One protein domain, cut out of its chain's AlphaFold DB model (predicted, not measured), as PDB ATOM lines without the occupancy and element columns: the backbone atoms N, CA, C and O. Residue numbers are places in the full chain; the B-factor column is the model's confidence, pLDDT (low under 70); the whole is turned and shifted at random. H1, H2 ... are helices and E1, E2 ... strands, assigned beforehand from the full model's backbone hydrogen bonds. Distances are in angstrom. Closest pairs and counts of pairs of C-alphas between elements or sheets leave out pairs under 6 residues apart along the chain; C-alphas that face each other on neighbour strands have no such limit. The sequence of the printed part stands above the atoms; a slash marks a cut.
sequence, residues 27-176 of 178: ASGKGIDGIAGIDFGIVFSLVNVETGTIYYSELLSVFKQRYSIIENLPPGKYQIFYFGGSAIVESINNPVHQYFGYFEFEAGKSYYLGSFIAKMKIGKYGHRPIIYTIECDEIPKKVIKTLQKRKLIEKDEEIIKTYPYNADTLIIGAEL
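Overview. This is residues 27 to 176 of the 178 residues of an uncharacterized protein of Cryomorpha ignava (UniProt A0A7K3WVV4). Two strongly twisted sheets of four strands lie partly face to face, and one short helix, H1, sits at the E4 side of one sheet. A long tail, residues 150 to 176, follows H1, and the loop of the E7 and E8 hairpin makes one end of the longest axis. The 150 printed residues hold E1 to E8 and then H1; the class is mostly strand, with under half of the residues in named elements. The sheets run E4 E1 E7 E8, mixed, and E3 E2 E5 E6, antiparallel. The whole is compact, radius of gyration of the C-alphas 15.3 A, spanning 50 by 34 by 26 A.

Along the chain. E7, residues 110 to 120, is 30.1 A long. Its sheet also holds E1, 27 to 33, from C-alpha 27 at (16.007, -29.056, 44.258); E4, 67 to 73; and E8, 130 to 136. The other has E5, 76 to 85, 25.9 A; E2, 42 to 48; E3, 54 to 56; and E6, 103 to 105. H1, 141 to 149, ends at C-alpha 149 (24.365, -14.441, 41.959).

Arrangement. E1 and E7 are parallel at 6 degrees, N 32 to O 118 being 2.7 A. The hairpin E7 and E8 is antiparallel, N 117 to O 133 2.7 A; E4 and E1 are too, N 27 to O 68 2.9 A. E2 and E5 are antiparallel at 152 degrees, N 45 to O 82 2.8 A. Between the sheets, the closest C-alphas of E1 and E2 are Gly 29 and Ile 42, 5.3 A. H1, every O i to N i+4 pair within hydrogen-bond range, only grazes the first sheet with residues 142 to 147.

Size, cuts and confidence. C-alphas 125 and 156, the farthest apart, are 51.5 A apart. The printed part has no cut; E5 to E6 is a long link. Mean pLDDT of the printed part is 75.4, with 52 residues under 70, among them 86 to 99 and 163 to 176.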
ATOM      1  N   ALA A  27      16.059 -28.011  43.245       89.50
ATOM      2  CA  ALA A  27      16.007 -29.056  44.258       89.50
ATOM      3  C   ALA A  27      17.368 -29.188  44.940       89.50
ATOM      4  O   ALA A  27      18.414 -28.823  44.391       89.50
ATOM      5  N   SER A  28      17.372 -29.738  46.148       87.12
ATOM      6  CA  SER A  28      18.610 -30.169  46.776       87.12
ATOM      7  C   SER A  28      18.506 -31.585  47.282       87.12
ATOM      8  O   SER A  28      17.473 -31.985  47.799       87.12
ATOM      9  N   GLY A  29      19.599 -32.325  47.235       81.06
ATOM     10  CA  GLY A  29      19.664 -33.565  47.970       81.06
ATOM     11  C   GLY A  29      21.035 -34.191  48.033       81.06
ATOM     12  O   GLY A  29      21.973 -33.757  47.367       81.06
ATOM     13  N   LYS A  30      21.135 -35.197  48.894       78.62
ATOM     14  CA  LYS A  30      22.334 -36.008  49.096       78.62
ATOM     15  C   LYS A  30      21.983 -37.480  48.961       78.62
ATOM     16  O   LYS A  30      21.036 -37.952  49.590       78.62
ATOM     17  N   GLY A  31      22.746 -38.202  48.159       72.62
ATOM     18  CA  GLY A  31      22.749 -39.654  48.141       72.62
ATOM     19  C   GLY A  31      23.674 -40.201  49.217       72.62
ATOM     20  O   GLY A  31      24.705 -39.613  49.512       72.62
ATOM     21  N   ILE A  32      23.307 -41.312  49.838       70.44
ATOM     22  CA  ILE A  32      24.164 -42.044  50.762       70.44
ATOM     23  C   ILE A  32      24.257 -43.472  50.236       70.44
ATOM     24  O   ILE A  32      23.292 -44.238  50.322       70.44
ATOM     25  N   ASP A  33      25.422 -43.824  49.691       64.81
ATOM     26  CA  ASP A  33      25.781 -45.221  49.446       64.81
ATOM     27  C   ASP A  33      26.149 -45.888  50.781       64.81
ATOM     28  O   ASP A  33      27.107 -45.480  51.442       64.81
ATOM     29  N   GLY A  34      25.390 -46.915  51.173       53.94
ATOM     30  CA  GLY A  34      25.582 -47.655  52.420       53.94
ATOM     31  C   GLY A  34      26.938 -48.353  52.575       53.94
ATOM     32  O   GLY A  34      27.269 -48.735  53.694       53.94
ATOM     33  N   ILE A  35      27.730 -48.517  51.505       53.56
ATOM     34  CA  ILE A  35      29.082 -49.106  51.580       53.56
ATOM     35  C   ILE A  35      30.170 -48.029  51.576       53.56
ATOM     36  O   ILE A  35      31.156 -48.147  52.298       53.56
ATOM     37  N   ALA A  36      30.009 -46.991  50.754       54.91
ATOM     38  CA  ALA A  36      31.099 -46.073  50.420       54.91
ATOM     39  C   ALA A  36      30.921 -44.649  50.975       54.91
ATOM     40  O   ALA A  36      31.832 -43.833  50.849       54.91
ATOM     41  N   GLY A  37      29.763 -44.318  51.560       54.41
ATOM     42  CA  GLY A  37      29.475 -42.965  52.052       54.41
ATOM     43  C   GLY A  37      29.532 -41.895  50.955       54.41
ATOM     44  O   GLY A  37      29.717 -40.717  51.256       54.41
ATOM     45  N   ILE A  38      29.418 -42.303  49.686       59.09
ATOM     46  CA  ILE A  38      29.527 -41.408  48.536       59.09
ATOM     47  C   ILE A  38      28.269 -40.556  48.463       59.09
ATOM     48  O   ILE A  38      27.155 -41.072  48.373       59.09
ATOM     49  N   ASP A  39      28.495 -39.248  48.478       66.19
ATOM     50  CA  ASP A  39      27.484 -38.219  48.317       66.19
ATOM     51  C   ASP A  39      27.340 -37.861  46.842       66.19
ATOM     52  O   ASP A  39      28.134 -37.097  46.286       66.19
ATOM     53  N   PHE A  40      26.336 -38.454  46.206       70.31
ATOM     54  CA  PHE A  40      25.907 -38.044  44.880       70.31
ATOM     55  C   PHE A  40      24.769 -37.033  45.001       70.31
ATOM     56  O   PHE A  40      23.889 -37.138  45.856       70.31
ATOM     57  N   GLY A  41      24.804 -36.032  44.132       76.44
ATOM     58  CA  GLY A  41      23.741 -35.055  43.990       76.44
ATOM     59  C   GLY A  41      22.404 -35.648  43.601       76.44
ATOM     60  O   GLY A  41      22.327 -36.819  43.240       76.44
ATOM     61  N   ILE A  42      21.372 -34.811  43.562       79.12
ATOM     62  CA  ILE A  42      20.108 -35.163  42.913       79.12
ATOM     63  C   ILE A  42      19.891 -34.259  41.714       79.12
ATOM     64  O   ILE A  42      20.094 -33.050  41.793       79.12
ATOM     65  N   VAL A  43      19.450 -34.861  40.622       85.69
ATOM     66  CA  VAL A  43      18.985 -34.218  39.395       85.69
ATOM     67  C   VAL A  43      17.557 -34.670  39.121       85.69
ATOM     68  O   VAL A  43      17.135 -35.753  39.533       85.69
ATOM     69  N   PHE A  44      16.806 -33.839  38.421       87.00
ATOM     70  CA  PHE A  44      15.423 -34.099  38.075       87.00
ATOM     71  C   PHE A  44      15.120 -33.623  36.657       87.00
ATOM     72  O   PHE A  44      15.887 -32.875  36.048       87.00
ATOM     73  N   SER A  45      13.992 -34.057  36.114       89.81
ATOM     74  CA  SER A  45      13.430 -33.470  34.906       89.81
ATOM     75  C   SER A  45      11.936 -33.253  35.051       89.81
ATOM     76  O   SER A  45      11.240 -33.978  35.768       89.81
ATOM     77  N   LEU A  46      11.456 -32.221  34.370       91.25
ATOM     78  CA  LEU A  46      10.057 -31.841  34.326       91.25
ATOM     79  C   LEU A  46       9.541 -32.017  32.907       91.25
ATOM     80  O   LEU A  46      10.196 -31.599  31.955       91.25
ATOM     81  N   VAL A  47       8.354 -32.594  32.768       91.25
ATOM     82  CA  VAL A  47       7.624 -32.630  31.500       91.25
ATOM     83  C   VAL A  47       6.498 -31.605  31.548       91.25
ATOM     84  O   VAL A  47       5.728 -31.576  32.511       91.25
ATOM     85  N   ASN A  48       6.422 -30.737  30.539       94.56
ATOM     86  CA  ASN A  48       5.278 -29.847  30.366       94.56
ATOM     87  C   ASN A  48       4.066 -30.690  29.950       94.56
ATOM     88  O   ASN A  48       4.141 -31.448  28.982       94.56
ATOM     89  N   VAL A  49       2.961 -30.573  30.684       92.69
ATOM     90  CA  VAL A  49       1.774 -31.422  30.492       92.69
ATOM     91  C   VAL A  49       1.076 -31.144  29.158       92.69
ATOM     92  O   VAL A  49       0.488 -32.052  28.580       92.69
ATOM     93  N   GLU A  50       1.152 -29.915  28.651       93.38
ATOM     94  CA  GLU A  50       0.496 -29.511  27.405       93.38
ATOM     95  C   GLU A  50       1.339 -29.858  26.177       93.38
ATOM     96  O   GLU A  50       0.821 -30.364  25.184       93.38
ATOM     97  N   THR A  51       2.647 -29.591  26.233       94.19
ATOM     98  CA  THR A  51       3.539 -29.726  25.072       94.19
ATOM     99  C   THR A  51       4.297 -31.048  25.030       94.19
ATOM    100  O   THR A  51       4.910 -31.363  24.013       94.19
ATOM    101  N   GLY A  52       4.334 -31.799  26.134       89.81
ATOM    102  CA  GLY A  52       5.148 -33.009  26.276       89.81
ATOM    103  C   GLY A  52       6.661 -32.752  26.285       89.81
ATOM    104  O   GLY A  52       7.446 -33.699  26.291       89.81
ATOM    105  N   THR A  53       7.099 -31.488  26.283       91.50
ATOM    106  CA  THR A  53       8.528 -31.142  26.257       91.50
ATOM    107  C   THR A  53       9.171 -31.435  27.607       91.50
ATOM    108  O   THR A  53       8.653 -31.018  28.646       91.50
ATOM    109  N   ILE A  54      10.309 -32.136  27.590       90.06
ATOM    110  CA  ILE A  54      11.070 -32.504  28.788       90.06
ATOM    111  C   ILE A  54      12.219 -31.515  28.996       90.06
ATOM    112  O   ILE A  54      13.021 -31.274  28.095       90.06
ATOM    113  N   TYR A  55      12.319 -30.996  30.214       92.62
ATOM    114  CA  TYR A  55      13.358 -30.078  30.664       92.62
ATOM    115  C   TYR A  55      14.192 -30.758  31.740       92.62
ATOM    116  O   TYR A  55      13.651 -31.258  32.725       92.62
ATOM    117  N   TYR A  56      15.508 -30.782  31.553       90.44
ATOM    118  CA  TYR A  56      16.438 -31.477  32.438       90.44
ATOM    119  C   TYR A  56      17.138 -30.484  33.354       90.44
ATOM    120  O   TYR A  56      17.595 -29.435  32.902       90.44
ATOM    121  N   SER A  57      17.246 -30.824  34.635       90.88
ATOM    122  CA  SER A  57      18.023 -30.031  35.579       90.88
ATOM    123  C   SER A  57      19.517 -30.198  35.339       90.88
ATOM    124  O   SER A  57      19.985 -31.305  35.065       90.88
ATOM    125  N   GLU A  58      20.274 -29.141  35.585       87.62
ATOM    126  CA  GLU A  58      21.725 -29.179  35.709       87.62
ATOM    127  C   GLU A  58      22.161 -29.052  37.173       87.62
ATOM    128  O   GLU A  58      21.388 -28.647  38.042       87.62
ATOM    129  N   LEU A  59      23.423 -29.373  37.462       86.00
ATOM    130  CA  LEU A  59      23.991 -29.125  38.784       86.00
ATOM    131  C   LEU A  59      24.237 -27.626  38.981       86.00
ATOM    132  O   LEU A  59      24.937 -26.975  38.208       86.00
ATOM    133  N   LEU A  60      23.777 -27.094  40.110       83.38
ATOM    134  CA  LEU A  60      23.988 -25.698  40.492       83.38
ATOM    135  C   LEU A  60      25.484 -25.376  40.704       83.38
ATOM    136  O   LEU A  60      25.906 -24.218  40.610       83.38
ATOM    137  N   SER A  61      26.298 -26.387  41.034       74.44
ATOM    138  CA  SER A  61      27.745 -26.264  41.219       74.44
ATOM    139  C   SER A  61      28.482 -27.566  40.900       74.44
ATOM    140  O   SER A  61      28.235 -28.589  41.530       74.44
ATOM    141  N   VAL A  62      29.488 -27.489  40.023       65.81
ATOM    142  CA  VAL A  62      30.374 -28.620  39.673       65.81
ATOM    143  C   VAL A  62      31.088 -29.201  40.904       65.81
ATOM    144  O   VAL A  62      31.264 -30.409  41.020       65.81
ATOM    145  N   PHE A  63      31.451 -28.352  41.869       64.75
ATOM    146  CA  PHE A  63      32.177 -28.761  43.079       64.75
ATOM    147  C   PHE A  63      31.284 -29.332  44.185       64.75
ATOM    148  O   PHE A  63      31.787 -29.912  45.145       64.75
ATOM    149  N   LYS A  64      29.968 -29.109  44.118       65.31
ATOM    150  CA  LYS A  64      29.013 -29.611  45.111       65.31
ATOM    151  C   LYS A  64      27.777 -30.117  44.394       65.31
ATOM    152  O   LYS A  64      26.872 -29.339  44.112       65.31
ATOM    153  N   GLN A  65      27.733 -31.429  44.201       72.12
ATOM    154  CA  GLN A  65      26.685 -32.103  43.442       72.12
ATOM    155  C   GLN A  65      25.297 -32.016  44.109       72.12
ATOM    156  O   GLN A  65      24.297 -32.294  43.475       72.12
ATOM    157  N   ARG A  66      25.184 -31.536  45.354       81.12
ATOM    158  CA  ARG A  66      23.936 -31.559  46.140       81.12
ATOM    159  C   ARG A  66      22.768 -30.707  45.637       81.12
ATOM    160  O   ARG A  66      21.698 -30.770  46.228       81.12
ATOM    161  N   TYR A  67      22.965 -29.846  44.649       87.62
ATOM    162  CA  TYR A  67      21.966 -28.853  44.256       87.62
ATOM    163  C   TYR A  67      21.771 -28.904  42.751       87.62
ATOM    164  O   TYR A  67      22.763 -28.872  42.022       87.62
ATOM    165  N   SER A  68      20.523 -28.924  42.299       90.06
ATOM    166  CA  SER A  68      20.172 -28.929  40.881       90.06
ATOM    167  C   SER A  68      19.112 -27.894  40.556       90.06
ATOM    168  O   SER A  68      18.312 -27.520  41.414       90.06
ATOM    169  N   ILE A  69      19.136 -27.410  39.318       92.38
ATOM    170  CA  ILE A  69      18.278 -26.331  38.848       92.38
ATOM    171  C   ILE A  69      17.836 -26.559  37.407       92.38
ATOM    172  O   ILE A  69      18.611 -27.035  36.581       92.38
ATOM    173  N   ILE A  70      16.598 -26.181  37.108       93.19
ATOM    174  CA  ILE A  70      16.153 -25.847  35.758       93.19
ATOM    175  C   ILE A  70      15.968 -24.337  35.736       93.19
ATOM    176  O   ILE A  70      15.187 -23.797  36.519       93.19
ATOM    177  N   GLU A  71      16.710 -23.660  34.873       92.00
ATOM    178  CA  GLU A  71      16.549 -22.230  34.637       92.00
ATOM    179  C   GLU A  71      15.617 -22.009  33.456       92.00
ATOM    180  O   GLU A  71      15.540 -22.849  32.555       92.00
ATOM    181  N   ASN A  72      14.978 -20.837  33.419       89.81
ATOM    182  CA  ASN A  72      14.312 -20.354  32.217       89.81
ATOM    183  C   ASN A  72      13.184 -21.268  31.696       89.81
ATOM    184  O   ASN A  72      12.887 -21.296  30.499       89.81
ATOM    185  N   LEU A  73      12.549 -22.020  32.593       93.19
ATOM    186  CA  LEU A  73      11.428 -22.888  32.268       93.19
ATOM    187  C   LEU A  73      10.222 -22.023  31.850       93.19
ATOM    188  O   LEU A  73       9.933 -21.031  32.521       93.19
ATOM    189  N   PRO A  74       9.505 -22.348  30.760       93.88
ATOM    190  CA  PRO A  74       8.257 -21.660  30.443       93.88
ATOM    191  C   PRO A  74       7.236 -21.791  31.589       93.88
ATOM    192  O   PRO A  74       7.218 -22.815  32.271       93.88
ATOM    193  N   PRO A  75       6.374 -20.787  31.818       94.56
ATOM    194  CA  PRO A  75       5.266 -20.939  32.754       94.56
ATOM    195  C   PRO A  75       4.292 -22.016  32.266       94.56
ATOM    196  O   PRO A  75       4.174 -22.268  31.064       94.56
ATOM    197  N   GLY A  76       3.574 -22.637  33.197       94.56
ATOM    198  CA  GLY A  76       2.560 -23.641  32.889       94.56
ATOM    199  C   GLY A  76       2.545 -24.805  33.868       94.56
ATOM    200  O   GLY A  76       3.077 -24.729  34.977       94.56
ATOM    201  N   LYS A  77       1.912 -25.900  33.437       94.50
ATOM    202  CA  LYS A  77       1.699 -27.095  34.253       94.50
ATOM    203  C   LYS A  77       2.711 -28.190  33.932       94.50
ATOM    204  O   LYS A  77       2.906 -28.553  32.772       94.50
ATOM    205  N   TYR A  78       3.313 -28.753  34.974       93.06
ATOM    206  CA  TYR A  78       4.412 -29.709  34.875       93.06
ATOM    207  C   TYR A  78       4.220 -30.927  35.776       93.06
ATOM    208  O   TYR A  78       3.511 -30.881  36.782       93.06
ATOM    209  N   GLN A  79       4.907 -32.012  35.426       90.19
ATOM    210  CA  GLN A  79       5.052 -33.210  36.249       90.19
ATOM    211  C   GLN A  79       6.524 -33.631  36.297       90.19
ATOM    212  O   GLN A  79       7.266 -33.402  35.338       90.19
ATOM    213  N   ILE A  80       6.959 -34.254  37.397       87.25
ATOM    214  CA  ILE A  80       8.299 -34.850  37.462       87.25
ATOM    215  C   ILE A  80       8.346 -36.078  36.557       87.25
ATOM    216  O   ILE A  80       7.600 -37.035  36.755       87.25
ATOM    217  N   PHE A  81       9.246 -36.045  35.577       83.00
ATOM    218  CA  PHE A  81       9.510 -37.159  34.671       83.00
ATOM    219  C   PHE A  81      10.657 -38.037  35.183       83.00
ATOM    220  O   PHE A  81      10.564 -39.262  35.155       83.00
ATOM    221  N   TYR A  82      11.710 -37.417  35.712       81.75
ATOM    222  CA  TYR A  82      12.868 -38.100  36.284       81.75
ATOM    223  C   TYR A  82      13.266 -37.454  37.608       81.75
ATOM    224  O   TYR A  82      13.192 -36.235  37.755       81.75
ATOM    225  N   PHE A  83      13.723 -38.265  38.559       80.38
ATOM    226  CA  PHE A  83      14.287 -37.808  39.824       80.38
ATOM    227  C   PHE A  83      15.296 -38.846  40.308       80.38
ATOM    228  O   PHE A  83      14.913 -39.975  40.606       80.38
ATOM    229  N   GLY A  84      16.579 -38.496  40.345       75.56
ATOM    230  CA  GLY A  84      17.633 -39.488  40.539       75.56
ATOM    231  C   GLY A  84      18.987 -38.901  40.913       75.56
ATOM    232  O   GLY A  84      19.154 -37.687  41.032       75.56
ATOM    233  N   GLY A  85      19.972 -39.775  41.121       72.31
ATOM    234  CA  GLY A  85      21.334 -39.368  41.464       72.31
ATOM    235  C   GLY A  85      22.067 -38.691  40.297       72.31
ATOM    236  O   GLY A  85      21.984 -39.150  39.167       72.31
ATOM    237  N   SER A  86      22.851 -37.635  40.547       67.56
ATOM    238  CA  SER A  86      23.616 -36.934  39.490       67.56
ATOM    239  C   SER A  86      24.685 -37.794  38.815       67.56
ATOM    240  O   SER A  86      25.065 -37.517  37.683       67.56
ATOM    241  N   ALA A  87      25.183 -38.814  39.513       56.34
ATOM    242  CA  ALA A  87      26.185 -39.757  39.014       56.34
ATOM    243  C   ALA A  87      25.593 -41.131  38.654       56.34
ATOM    244  O   ALA A  87      26.323 -42.006  38.198       56.34
ATOM    245  N   ILE A  88      24.291 -41.330  38.883       54.44
ATOM    246  CA  ILE A  88      23.617 -42.612  38.690       54.44
ATOM    247  C   ILE A  88      22.447 -42.362  37.744       54.44
ATOM    248  O   ILE A  88      21.396 -41.878  38.156       54.44
ATOM    249  N   VAL A  89      22.650 -42.659  36.460       45.62
ATOM    250  CA  VAL A  89      21.545 -42.732  35.499       45.62
ATOM    251  C   VAL A  89      20.868 -44.074  35.729       45.62
ATOM    252  O   VAL A  89      21.268 -45.091  35.172       45.62
ATOM    253  N   GLU A  90      19.889 -44.098  36.623       52.72
ATOM    254  CA  GLU A  90      19.071 -45.290  36.814       52.72
ATOM    255  C   GLU A  90      18.038 -45.350  35.691       52.72
ATOM    256  O   GLU A  90      17.401 -44.342  35.372       52.72
ATOM    257  N   SER A  91      17.840 -46.527  35.086       43.44
ATOM    258  CA  SER A  91      16.631 -46.752  34.296       43.44
ATOM    259  C   SER A  91      15.470 -46.776  35.282       43.44
ATOM    260  O   SER A  91      15.169 -47.802  35.899       43.44
ATOM    261  N   ILE A  92      14.853 -45.622  35.502       51.25
ATOM    262  CA  ILE A  92      13.693 -45.530  36.370       51.25
ATOM    263  C   ILE A  92      12.505 -46.140  35.610       51.25
ATOM    264  O   ILE A  92      11.689 -45.442  35.022       51.25
ATOM    265  N   ASN A  93      12.401 -47.471  35.630       44.31
ATOM    266  CA  ASN A  93      11.198 -48.203  35.214       44.31
ATOM    267  C   ASN A  93      10.029 -47.979  36.191       44.31
ATOM    268  O   ASN A  93       8.928 -48.475  35.966       44.31
ATOM    269  N   ASN A  94      10.268 -47.253  37.287       51.56
ATOM    270  CA  ASN A  94       9.277 -46.945  38.299       51.56
ATOM    271  C   ASN A  94       8.732 -45.524  38.082       51.56
ATOM    272  O   ASN A  94       9.501 -44.569  38.020       51.56
ATOM    273  N   PRO A  95       7.421 -45.325  37.957       56.31
ATOM    274  CA  PRO A  95       6.847 -44.010  37.713       56.31
ATOM    275  C   PRO A  95       7.003 -43.067  38.922       56.31
ATOM    276  O   PRO A  95       6.094 -42.901  39.730       56.31
ATOM    277  N   VAL A  96       8.154 -42.391  39.024       62.12
ATOM    278  CA  VAL A  96       8.444 -41.302  39.985       62.12
ATOM    279  C   VAL A  96       7.302 -40.282  40.011       62.12
ATOM    280  O   VAL A  96       6.937 -39.755  41.059       62.12
ATOM    281  N   HIS A  97       6.694 -40.070  38.848       60.94
ATOM    282  CA  HIS A  97       5.553 -39.203  38.611       60.94
ATOM    283  C   HIS A  97       4.303 -39.525  39.453       60.94
ATOM    284  O   HIS A  97       3.414 -38.687  39.528       60.94
ATOM    285  N   GLN A  98       4.198 -40.715  40.059       61.91
ATOM    286  CA  GLN A  98       3.090 -41.082  40.956       61.91
ATOM    287  C   GLN A  98       3.235 -40.477  42.353       61.91
ATOM    288  O   GLN A  98       2.241 -40.297  43.050       61.91
ATOM    289  N   TYR A  99       4.463 -40.163  42.763       67.12
ATOM    290  CA  TYR A  99       4.740 -39.612  44.088       67.12
ATOM    291  C   TYR A  99       4.718 -38.086  44.115       67.12
ATOM    292  O   TYR A  99       4.566 -37.479  45.175       67.12
ATOM    293  N   PHE A 100       4.878 -37.467  42.949       73.75
ATOM    294  CA  PHE A 100       4.828 -36.028  42.781       73.75
ATOM    295  C   PHE A 100       3.564 -35.671  42.011       73.75
ATOM    296  O   PHE A 100       3.375 -36.125  40.883       73.75
ATOM    297  N   GLY A 101       2.702 -34.853  42.615       77.81
ATOM    298  CA  GLY A 101       1.559 -34.281  41.914       77.81
ATOM    299  C   GLY A 101       1.970 -33.341  40.775       77.81
ATOM    300  O   GLY A 101       3.130 -33.257  40.364       77.81
ATOM    301  N   TYR A 102       0.995 -32.595  40.272       87.56
ATOM    302  CA  TYR A 102       1.264 -31.547  39.296       87.56
ATOM    303  C   TYR A 102       1.833 -30.301  39.967       87.56
ATOM    304  O   TYR A 102       1.447 -29.941  41.079       87.56
ATOM    305  N   PHE A 103       2.705 -29.618  39.239       90.06
ATOM    306  CA  PHE A 103       3.229 -28.309  39.591       90.06
ATOM    307  C   PHE A 103       2.658 -27.283  38.624       90.06
ATOM    308  O   PHE A 103       2.583 -27.545  37.424       90.06
ATOM    309  N   GLU A 104       2.278 -26.124  39.140       92.94
ATOM    310  CA  GLU A 104       1.881 -24.979  38.331       92.94
ATOM    311  C   GLU A 104       2.868 -23.851  38.596       92.94
ATOM    312  O   GLU A 104       3.080 -23.447  39.742       92.94
ATOM    313  N   PHE A 105       3.532 -23.413  37.531       93.88
ATOM    314  CA  PHE A 105       4.598 -22.436  37.610       93.88
ATOM    315  C   PHE A 105       4.215 -21.148  36.896       93.88
ATOM    316  O   PHE A 105       3.825 -21.153  35.727       93.88
ATOM    317  N   GLU A 106       4.380 -20.040  37.605       92.25
ATOM    318  CA  GLU A 106       4.099 -18.696  37.126       92.25
ATOM    319  C   GLU A 106       5.380 -18.010  36.659       92.25
ATOM    320  O   GLU A 106       6.444 -18.168  37.262       92.25
ATOM    321  N   ALA A 107       5.259 -17.223  35.590       91.25
ATOM    322  CA  ALA A 107       6.371 -16.512  34.975       91.25
ATOM    323  C   ALA A 107       7.106 -15.615  35.981       91.25
ATOM    324  O   ALA A 107       6.482 -14.958  36.813       91.25
ATOM    325  N   GLY A 108       8.435 -15.580  35.867       87.81
ATOM    326  CA  GLY A 108       9.292 -14.729  36.694       87.81
ATOM    327  C   GLY A 108       9.406 -15.158  38.157       87.81
ATOM    328  O   GLY A 108       9.961 -14.403  38.941       87.81
ATOM    329  N   LYS A 109       8.894 -16.337  38.540       90.12
ATOM    330  CA  LYS A 109       9.006 -16.853  39.910       90.12
ATOM    331  C   LYS A 109      10.042 -17.965  40.031       90.12
ATOM    332  O   LYS A 109      10.309 -18.728  39.095       90.12
ATOM    333  N   SER A 110      10.556 -18.114  41.247       91.69
ATOM    334  CA  SER A 110      11.455 -19.201  41.618       91.69
ATOM    335  C   SER A 110      10.792 -20.177  42.573       91.69
ATOM    336  O   SER A 110      10.209 -19.789  43.583       91.69
ATOM    337  N   TYR A 111      10.945 -21.464  42.277       92.06
ATOM    338  CA  TYR A 111      10.356 -22.556  43.033       92.06
ATOM    339  C   TYR A 111      11.428 -23.481  43.605       92.06
ATOM    340  O   TYR A 111      12.482 -23.708  43.002       92.06
ATOM    341  N   TYR A 112      11.134 -24.054  44.765       90.19
ATOM    342  CA  TYR A 112      11.980 -25.023  45.439       90.19
ATOM    343  C   TYR A 112      11.209 -26.309  45.726       90.19
ATOM    344  O   TYR A 112      10.241 -26.310  46.487       90.19
ATOM    345  N   LEU A 113      11.671 -27.408  45.126       87.44
ATOM    346  CA  LEU A 113      11.045 -28.726  45.235       87.44
ATOM    347  C   LEU A 113      11.266 -29.369  46.608       87.44
ATOM    348  O   LEU A 113      10.484 -30.224  47.009       87.44
ATOM    349  N   GLY A 114      12.325 -28.980  47.322       84.88
ATOM    350  CA  GLY A 114      12.652 -29.503  48.648       84.88
ATOM    351  C   GLY A 114      14.092 -29.990  48.794       84.88
ATOM    352  O   GLY A 114      14.889 -29.988  47.846       84.88
ATOM    353  N   SER A 115      14.412 -30.405  50.023       84.25
ATOM    354  CA  SER A 115      15.644 -31.108  50.383       84.25
ATOM    355  C   SER A 115      15.384 -32.600  50.506       84.25
ATOM    356  O   SER A 115      14.543 -33.006  51.298       84.25
ATOM    357  N   PHE A 116      16.139 -33.421  49.786       81.88
ATOM    358  CA  PHE A 116      15.940 -34.863  49.727       81.88
ATOM    359  C   PHE A 116      17.197 -35.626  50.164       81.88
ATOM    360  O   PHE A 116      18.329 -35.251  49.861       81.88
ATOM    361  N   ILE A 117      17.007 -36.753  50.833       79.19
ATOM    362  CA  ILE A 117      18.044 -37.743  51.108       79.19
ATOM    363  C   ILE A 117      17.716 -38.988  50.309       79.19
ATOM    364  O   ILE A 117      16.664 -39.580  50.517       79.19
ATOM    365  N   ALA A 118      18.643 -39.432  49.473       76.06
ATOM    366  CA  ALA A 118      18.601 -40.760  48.888       76.06
ATOM    367  C   ALA A 118      19.434 -41.716  49.753       76.06
ATOM    368  O   ALA A 118      20.575 -41.412  50.095       76.06
ATOM    369  N   LYS A 119      18.902 -42.879  50.117       72.94
ATOM    370  CA  LYS A 119      19.647 -43.953  50.786       72.94
ATOM    371  C   LYS A 119      19.606 -45.192  49.917       72.94
ATOM    372  O   LYS A 119      18.534 -45.755  49.714       72.94
ATOM    373  N   MET A 120      20.767 -45.636  49.452       69.75
ATOM    374  CA  MET A 120      20.890 -46.904  48.746       69.75
ATOM    375  C   MET A 120      21.074 -48.027  49.771       69.75
ATOM    376  O   MET A 120      22.057 -48.046  50.517       69.75
ATOM    377  N   LYS A 121      20.117 -48.954  49.845       64.06
ATOM    378  CA  LYS A 121      20.217 -50.142  50.705       64.06
ATOM    379  C   LYS A 121      20.812 -51.300  49.918       64.06
ATOM    380  O   LYS A 121      20.464 -51.494  48.764       64.06
ATOM    381  N   ILE A 122      21.651 -52.114  50.554       63.34
ATOM    382  CA  ILE A 122      22.088 -53.395  49.982       63.34
ATOM    383  C   ILE A 122      20.981 -54.419  50.248       63.34
ATOM    384  O   ILE A 122      20.736 -54.802  51.392       63.34
ATOM    385  N   GLY A 123      20.280 -54.829  49.200       58.81
ATOM    386  CA  GLY A 123      19.286 -55.894  49.224       58.81
ATOM    387  C   GLY A 123      19.910 -57.288  49.119       58.81
ATOM    388  O   GLY A 123      21.089 -57.459  48.800       58.81
ATOM    389  N   LYS A 124      19.095 -58.322  49.364       55.22
ATOM    390  CA  LYS A 124      19.485 -59.718  49.096       55.22
ATOM    391  C   LYS A 124      19.790 -59.878  47.598       55.22
ATOM    392  O   LYS A 124      19.123 -59.258  46.785       55.22
ATOM    393  N   TYR A 125      20.781 -60.700  47.242       55.25
ATOM    394  CA  TYR A 125      21.183 -61.009  45.851       55.25
ATOM    395  C   TYR A 125      21.789 -59.858  45.021       55.25
ATOM    396  O   TYR A 125      21.853 -59.957  43.794       55.25
ATOM    397  N   GLY A 126      22.280 -58.796  45.668       58.03
ATOM    398  CA  GLY A 126      22.988 -57.699  44.993       58.03
ATOM    399  C   GLY A 126      22.084 -56.590  44.449       58.03
ATOM    400  O   GLY A 126      22.587 -55.664  43.820       58.03
ATOM    401  N   HIS A 127      20.779 -56.645  44.727       57.75
ATOM    402  CA  HIS A 127      19.861 -55.542  44.442       57.75
ATOM    403  C   HIS A 127      20.211 -54.341  45.321       57.75
ATOM    404  O   HIS A 127      20.499 -54.514  46.505       57.75
ATOM    405  N   ARG A 128      20.170 -53.126  44.773       61.84
ATOM    406  CA  ARG A 128      20.441 -51.905  45.541       61.84
ATOM    407  C   ARG A 128      19.294 -50.899  45.426       61.84
ATOM    408  O   ARG A 128      19.433 -49.929  44.692       61.84
ATOM    409  N   PRO A 129      18.153 -51.115  46.107       63.31
ATOM    410  CA  PRO A 129      17.071 -50.143  46.077       63.31
ATOM    411  C   PRO A 129      17.530 -48.818  46.686       63.31
ATOM    412  O   PRO A 129      18.085 -48.783  47.793       63.31
ATOM    413  N   ILE A 130      17.264 -47.729  45.975       66.00
ATOM    414  CA  ILE A 130      17.383 -46.377  46.511       66.00
ATOM    415  C   ILE A 130      16.052 -45.989  47.162       66.00
ATOM    416  O   ILE A 130      14.987 -46.382  46.707       66.00
ATOM    417  N   ILE A 131      16.107 -45.280  48.285       70.38
ATOM    418  CA  ILE A 131      14.940 -44.695  48.951       70.38
ATOM    419  C   ILE A 131      15.190 -43.201  49.070       70.38
ATOM    420  O   ILE A 131      16.166 -42.806  49.704       70.38
ATOM    421  N   TYR A 132      14.309 -42.387  48.497       71.75
ATOM    422  CA  TYR A 132      14.366 -40.931  48.596       71.75
ATOM    423  C   TYR A 132      13.392 -40.445  49.670       71.75
ATOM    424  O   TYR A 132      12.210 -40.732  49.585       71.75
ATOM    425  N   THR A 133      13.866 -39.693  50.659       71.81
ATOM    426  CA  THR A 133      13.051 -39.095  51.733       71.81
ATOM    427  C   THR A 133      13.263 -37.589  51.783       71.81
ATOM    428  O   THR A 133      14.388 -37.144  51.563       71.81
ATOM    429  N   ILE A 134      12.251 -36.797  52.136       73.75
ATOM    430  CA  ILE A 134      12.443 -35.358  52.383       73.75
ATOM    431  C   ILE A 134      13.149 -35.156  53.728       73.75
ATOM    432  O   ILE A 134      12.793 -35.777  54.724       73.75
ATOM    433  N   GLU A 135      14.197 -34.334  53.738       68.75
ATOM    434  CA  GLU A 135      15.031 -34.074  54.916       68.75
ATOM    435  C   GLU A 135      14.533 -32.881  55.732       68.75
ATOM    436  O   GLU A 135      14.580 -32.929  56.958       68.75
ATOM    437  N   CYS A 136      14.126 -31.792  55.069       65.50
ATOM    438  CA  CYS A 136      13.837 -30.521  55.730       65.50
ATOM    439  C   CYS A 136      13.071 -29.547  54.823       65.50
ATOM    440  O   CYS A 136      13.220 -29.568  53.597       65.50
ATOM    441  N   ASP A 137      12.345 -28.635  55.467       63.97
ATOM    442  CA  ASP A 137      11.611 -27.531  54.850       63.97
ATOM    443  C   ASP A 137      12.463 -26.276  54.621       63.97
ATOM    444  O   ASP A 137      12.012 -25.315  53.994       63.97
ATOM    445  N   GLU A 138      13.690 -26.231  55.136       78.50
ATOM    446  CA  GLU A 138      14.575 -25.078  54.989       78.50
ATOM    447  C   GLU A 138      15.355 -25.112  53.674       78.50
ATOM    448  O   GLU A 138      16.001 -26.098  53.318       78.50
ATOM    449  N   ILE A 139      15.363 -23.973  52.978       85.56
ATOM    450  CA  ILE A 139      16.162 -23.783  51.769       85.56
ATOM    451  C   ILE A 139      17.614 -23.508  52.185       85.56
ATOM    452  O   ILE A 139      17.877 -22.533  52.898       85.56
ATOM    453  N   PRO A 140      18.603 -24.290  51.715       85.69
ATOM    454  CA  PRO A 140      19.997 -24.039  52.048       85.69
ATOM    455  C   PRO A 140      20.437 -22.632  51.617       85.69
ATOM    456  O   PRO A 140      20.337 -22.275  50.444       85.69
ATOM    457  N   LYS A 141      21.049 -21.849  52.523       87.25
ATOM    458  CA  LYS A 141      21.544 -20.477  52.238       87.25
ATOM    459  C   LYS A 141      22.397 -20.373  50.969       87.25
ATOM    460  O   LYS A 141      22.453 -19.324  50.335       87.25
ATOM    461  N   LYS A 142      23.113 -21.444  50.614       83.94
ATOM    462  CA  LYS A 142      23.939 -21.481  49.404       83.94
ATOM    463  C   LYS A 142      23.098 -21.497  48.124       83.94
ATOM    464  O   LYS A 142      23.512 -20.849  47.173       83.94
ATOM    465  N   VAL A 143      21.952 -22.181  48.114       87.00
ATOM    466  CA  VAL A 143      21.002 -22.148  46.992       87.00
ATOM    467  C   VAL A 143      20.562 -20.708  46.755       87.00
ATOM    468  O   VAL A 143      20.805 -20.182  45.676       87.00
ATOM    469  N   ILE A 144      20.076 -20.034  47.804       88.62
ATOM    470  CA  ILE A 144      19.650 -18.626  47.757       88.62
ATOM    471  C   ILE A 144      20.762 -17.737  47.185       88.62
ATOM    472  O   ILE A 144      20.566 -17.041  46.194       88.62
ATOM    473  N   LYS A 145      21.976 -17.821  47.748       88.38
ATOM    474  CA  LYS A 145      23.126 -17.032  47.277       88.38
ATOM    475  C   LYS A 145      23.470 -17.297  45.813       88.38
ATOM    476  O   LYS A 145      23.899 -16.381  45.116       88.38
ATOM    477  N   THR A 146      23.359 -18.540  45.351       85.88
ATOM    478  CA  THR A 146      23.658 -18.866  43.957       85.88
ATOM    479  C   THR A 146      22.567 -18.361  43.020       85.88
ATOM    480  O   THR A 146      22.922 -17.786  41.996       85.88
ATOM    481  N   LEU A 147      21.288 -18.489  43.379       86.19
ATOM    482  CA  LEU A 147      20.176 -17.930  42.604       86.19
ATOM    483  C   LEU A 147      20.300 -16.402  42.478       86.19
ATOM    484  O   LEU A 147      20.263 -15.880  41.367       86.19
ATOM    485  N   GLN A 148      20.598 -15.705  43.581       88.44
ATOM    486  CA  GLN A 148      20.874 -14.260  43.586       88.44
ATOM    487  C   GLN A 148      22.074 -13.901  42.702       88.44
ATOM    488  O   GLN A 148      22.019 -12.977  41.894       88.44
ATOM    489  N   LYS A 149      23.175 -14.660  42.799       87.00
ATOM    490  CA  LYS A 149      24.365 -14.441  41.959       87.00
ATOM    491  C   LYS A 149      24.062 -14.636  40.469       87.00
ATOM    492  O   LYS A 149      24.644 -13.935  39.645       87.00
ATOM    493  N   ARG A 150      23.187 -15.588  40.133       84.25
ATOM    494  CA  ARG A 150      22.721 -15.852  38.763       84.25
ATOM    495  C   ARG A 150      21.607 -14.888  38.316       84.25
ATOM    496  O   ARG A 150      21.216 -14.958  37.160       84.25
ATOM    497  N   LYS A 151      21.166 -13.960  39.181       86.31
ATOM    498  CA  LYS A 151      20.064 -13.008  38.940       86.31
ATOM    499  C   LYS A 151      18.728 -13.688  38.617       86.31
ATOM    500  O   LYS A 151      17.961 -13.186  37.808       86.31
ATOM    501  N   LEU A 152      18.493 -14.847  39.230       83.50
ATOM    502  CA  LEU A 152      17.238 -15.595  39.102       83.50
ATOM    503  C   LEU A 152      16.217 -15.207  40.172       83.50
ATOM    504  O   LEU A 152      15.041 -15.471  39.989       83.50
ATOM    505  N   ILE A 153      16.688 -14.617  41.273       84.88
ATOM    506  CA  ILE A 153      15.868 -14.008  42.323       84.88
ATOM    507  C   ILE A 153      16.505 -12.697  42.768       84.88
ATOM    508  O   ILE A 153      17.740 -12.569  42.764       84.88
ATOM    509  N   GLU A 154      15.680 -11.766  43.226       82.31
ATOM    510  CA  GLU A 154      16.131 -10.572  43.935       82.31
ATOM    511  C   GLU A 154      16.577 -10.889  45.375       82.31
ATOM    512  O   GLU A 154      16.398 -11.989  45.910       82.31
ATOM    513  N   LYS A 155      17.227  -9.921  46.031       73.44
ATOM    514  CA  LYS A 155      17.817 -10.123  47.368       73.44
ATOM    515  C   LYS A 155      16.783 -10.493  48.441       73.44
ATOM    516  O   LYS A 155      17.111 -11.264  49.344       73.44
ATOM    517  N   ASP A 156      15.573  -9.966  48.294       73.12
ATOM    518  CA  ASP A 156      14.478 -10.064  49.264       73.12
ATOM    519  C   ASP A 156      13.287 -10.871  48.717       73.12
ATOM    520  O   ASP A 156      12.220 -10.905  49.323       73.12
ATOM    521  N   GLU A 157      13.459 -11.517  47.563       76.50
ATOM    522  CA  GLU A 157      12.417 -12.320  46.936       76.50
ATOM    523  C   GLU A 157      12.303 -13.696  47.598       76.50
ATOM    524  O   GLU A 157      13.297 -14.393  47.837       76.50
ATOM    525  N   GLU A 158      11.067 -14.094  47.901       77.44
ATOM    526  CA  GLU A 158      10.779 -15.401  48.475       77.44
ATOM    527  C   GLU A 158      10.729 -16.482  47.394       77.44
ATOM    528  O   GLU A 158      10.032 -16.369  46.388       77.44
ATOM    529  N   ILE A 159      11.439 -17.583  47.641       86.38
ATOM    530  CA  ILE A 159      11.359 -18.778  46.801       86.38
ATOM    531  C   ILE A 159      10.134 -19.589  47.233       86.38
ATOM    532  O   ILE A 159      10.021 -19.990  48.396       86.38
ATOM    533  N   ILE A 160       9.247 -19.894  46.287       86.88
ATOM    534  CA  ILE A 160       8.020 -20.645  46.545       86.88
ATOM    535  C   ILE A 160       8.361 -22.117  46.765       86.88
ATOM    536  O   ILE A 160       8.862 -22.805  45.875       86.88
ATOM    537  N   LYS A 161       8.063 -22.638  47.953       84.50
ATOM    538  CA  LYS A 161       8.236 -24.063  48.249       84.50
ATOM    539  C   LYS A 161       7.060 -24.847  47.677       84.50
ATOM    540  O   LYS A 161       5.908 -24.535  47.966       84.50
ATOM    541  N   THR A 162       7.338 -25.873  46.882       70.81
ATOM    542  CA  THR A 162       6.300 -26.709  46.275       70.81
ATOM    543  C   THR A 162       6.253 -28.052  46.988       70.81
ATOM    544  O   THR A 162       7.159 -28.867  46.821       70.81
ATOM    545  N   TYR A 163       5.188 -28.300  47.749       63.81
ATOM    546  CA  TYR A 163       4.981 -29.565  48.461       63.81
ATOM    547  C   TYR A 163       3.768 -30.354  47.934       63.81
ATOM    548  O   TYR A 163       2.841 -30.615  48.697       63.81
ATOM    549  N   PRO A 164       3.698 -30.763  46.652       55.00
ATOM    550  CA  PRO A 164       2.580 -31.581  46.182       55.00
ATOM    551  C   PRO A 164       2.762 -33.078  46.503       55.00
ATOM    552  O   PRO A 164       2.223 -33.920  45.788       55.00
ATOM    553  N   TYR A 165       3.558 -33.433  47.517       60.62
ATOM    554  CA  TYR A 165       3.924 -34.814  47.840       60.62
ATOM    555  C   TYR A 165       3.649 -35.146  49.311       60.62
ATOM    556  O   TYR A 165       3.864 -34.327  50.202       60.62
ATOM    557  N   ASN A 166       3.195 -36.374  49.577       56.69
ATOM    558  CA  ASN A 166       3.050 -36.888  50.936       56.69
ATOM    559  C   ASN A 166       4.392 -37.491  51.389       56.69
ATOM    560  O   ASN A 166       4.805 -38.548  50.902       56.69
ATOM    561  N   ALA A 167       5.073 -36.803  52.311       51.78
ATOM    562  CA  ALA A 167       6.389 -37.184  52.830       51.78
ATOM    563  C   ALA A 167       6.432 -38.603  53.429       51.78
ATOM    564  O   ALA A 167       7.476 -39.251  53.357       51.78
ATOM    565  N   ASP A 168       5.302 -39.119  53.925       48.34
ATOM    566  CA  ASP A 168       5.195 -40.462  54.511       48.34
ATOM    567  C   ASP A 168       5.164 -41.584  53.453       48.34
ATOM    568  O   ASP A 168       5.196 -42.767  53.793       48.34
ATOM    569  N   THR A 169       5.096 -41.236  52.161       48.84
ATOM    570  CA  THR A 169       4.833 -42.190  51.065       48.84
ATOM    571  C   THR A 169       5.914 -42.248  49.986       48.84
ATOM    572  O   THR A 169       5.855 -43.110  49.109       48.84
ATOM    573  N   LEU A 170       6.926 -41.374  50.034       52.47
ATOM    574  CA  LEU A 170       7.983 -41.337  49.022       52.47
ATOM    575  C   LEU A 170       8.981 -42.488  49.248       52.47
ATOM    576  O   LEU A 170       9.937 -42.375  50.008       52.47
ATOM    577  N   ILE A 171       8.765 -43.618  48.577       55.38
ATOM    578  CA  ILE A 171       9.752 -44.698  48.442       55.38
ATOM    579  C   ILE A 171       9.909 -44.989  46.948       55.38
ATOM    580  O   ILE A 171       9.284 -45.893  46.402       55.38
ATOM    581  N   ILE A 172      10.750 -44.210  46.265       57.44
ATOM    582  CA  ILE A 172      11.074 -44.466  44.855       57.44
ATOM    583  C   ILE A 172      12.155 -45.545  44.798       57.44
ATOM    584  O   ILE A 172      13.339 -45.233  44.857       57.44
ATOM    585  N   GLY A 173      11.747 -46.809  44.695       51.50
ATOM    586  CA  GLY A 173      12.669 -47.918  44.464       51.50
ATOM    587  C   GLY A 173      13.093 -47.979  42.999       51.50
ATOM    588  O   GLY A 173      12.277 -48.322  42.143       51.50
ATOM    589  N   ALA A 174      14.356 -47.682  42.707       50.22
ATOM    590  CA  ALA A 174      14.982 -48.099  41.460       50.22
ATOM    591  C   ALA A 174      15.599 -49.490  41.648       50.22
ATOM    592  O   ALA A 174      16.370 -49.724  42.582       50.22
ATOM    593  N   GLU A 175      15.249 -50.430  40.774       47.84
ATOM    594  CA  GLU A 175      16.031 -51.652  40.622       47.84
ATOM    595  C   GLU A 175      17.162 -51.359  39.636       47.84
ATOM    596  O   GLU A 175      16.912 -51.122  38.455       47.84
ATOM    597  N   LEU A 176      18.412 -51.371  40.109       41.06
ATOM    598  CA  LEU A 176      19.564 -51.430  39.209       41.06
ATOM    599  C   LEU A 176      19.487 -52.756  38.439       41.06
ATOM    600  O   LEU A 176      19.641 -53.827  39.036       41.06
TER     601      LEU A 176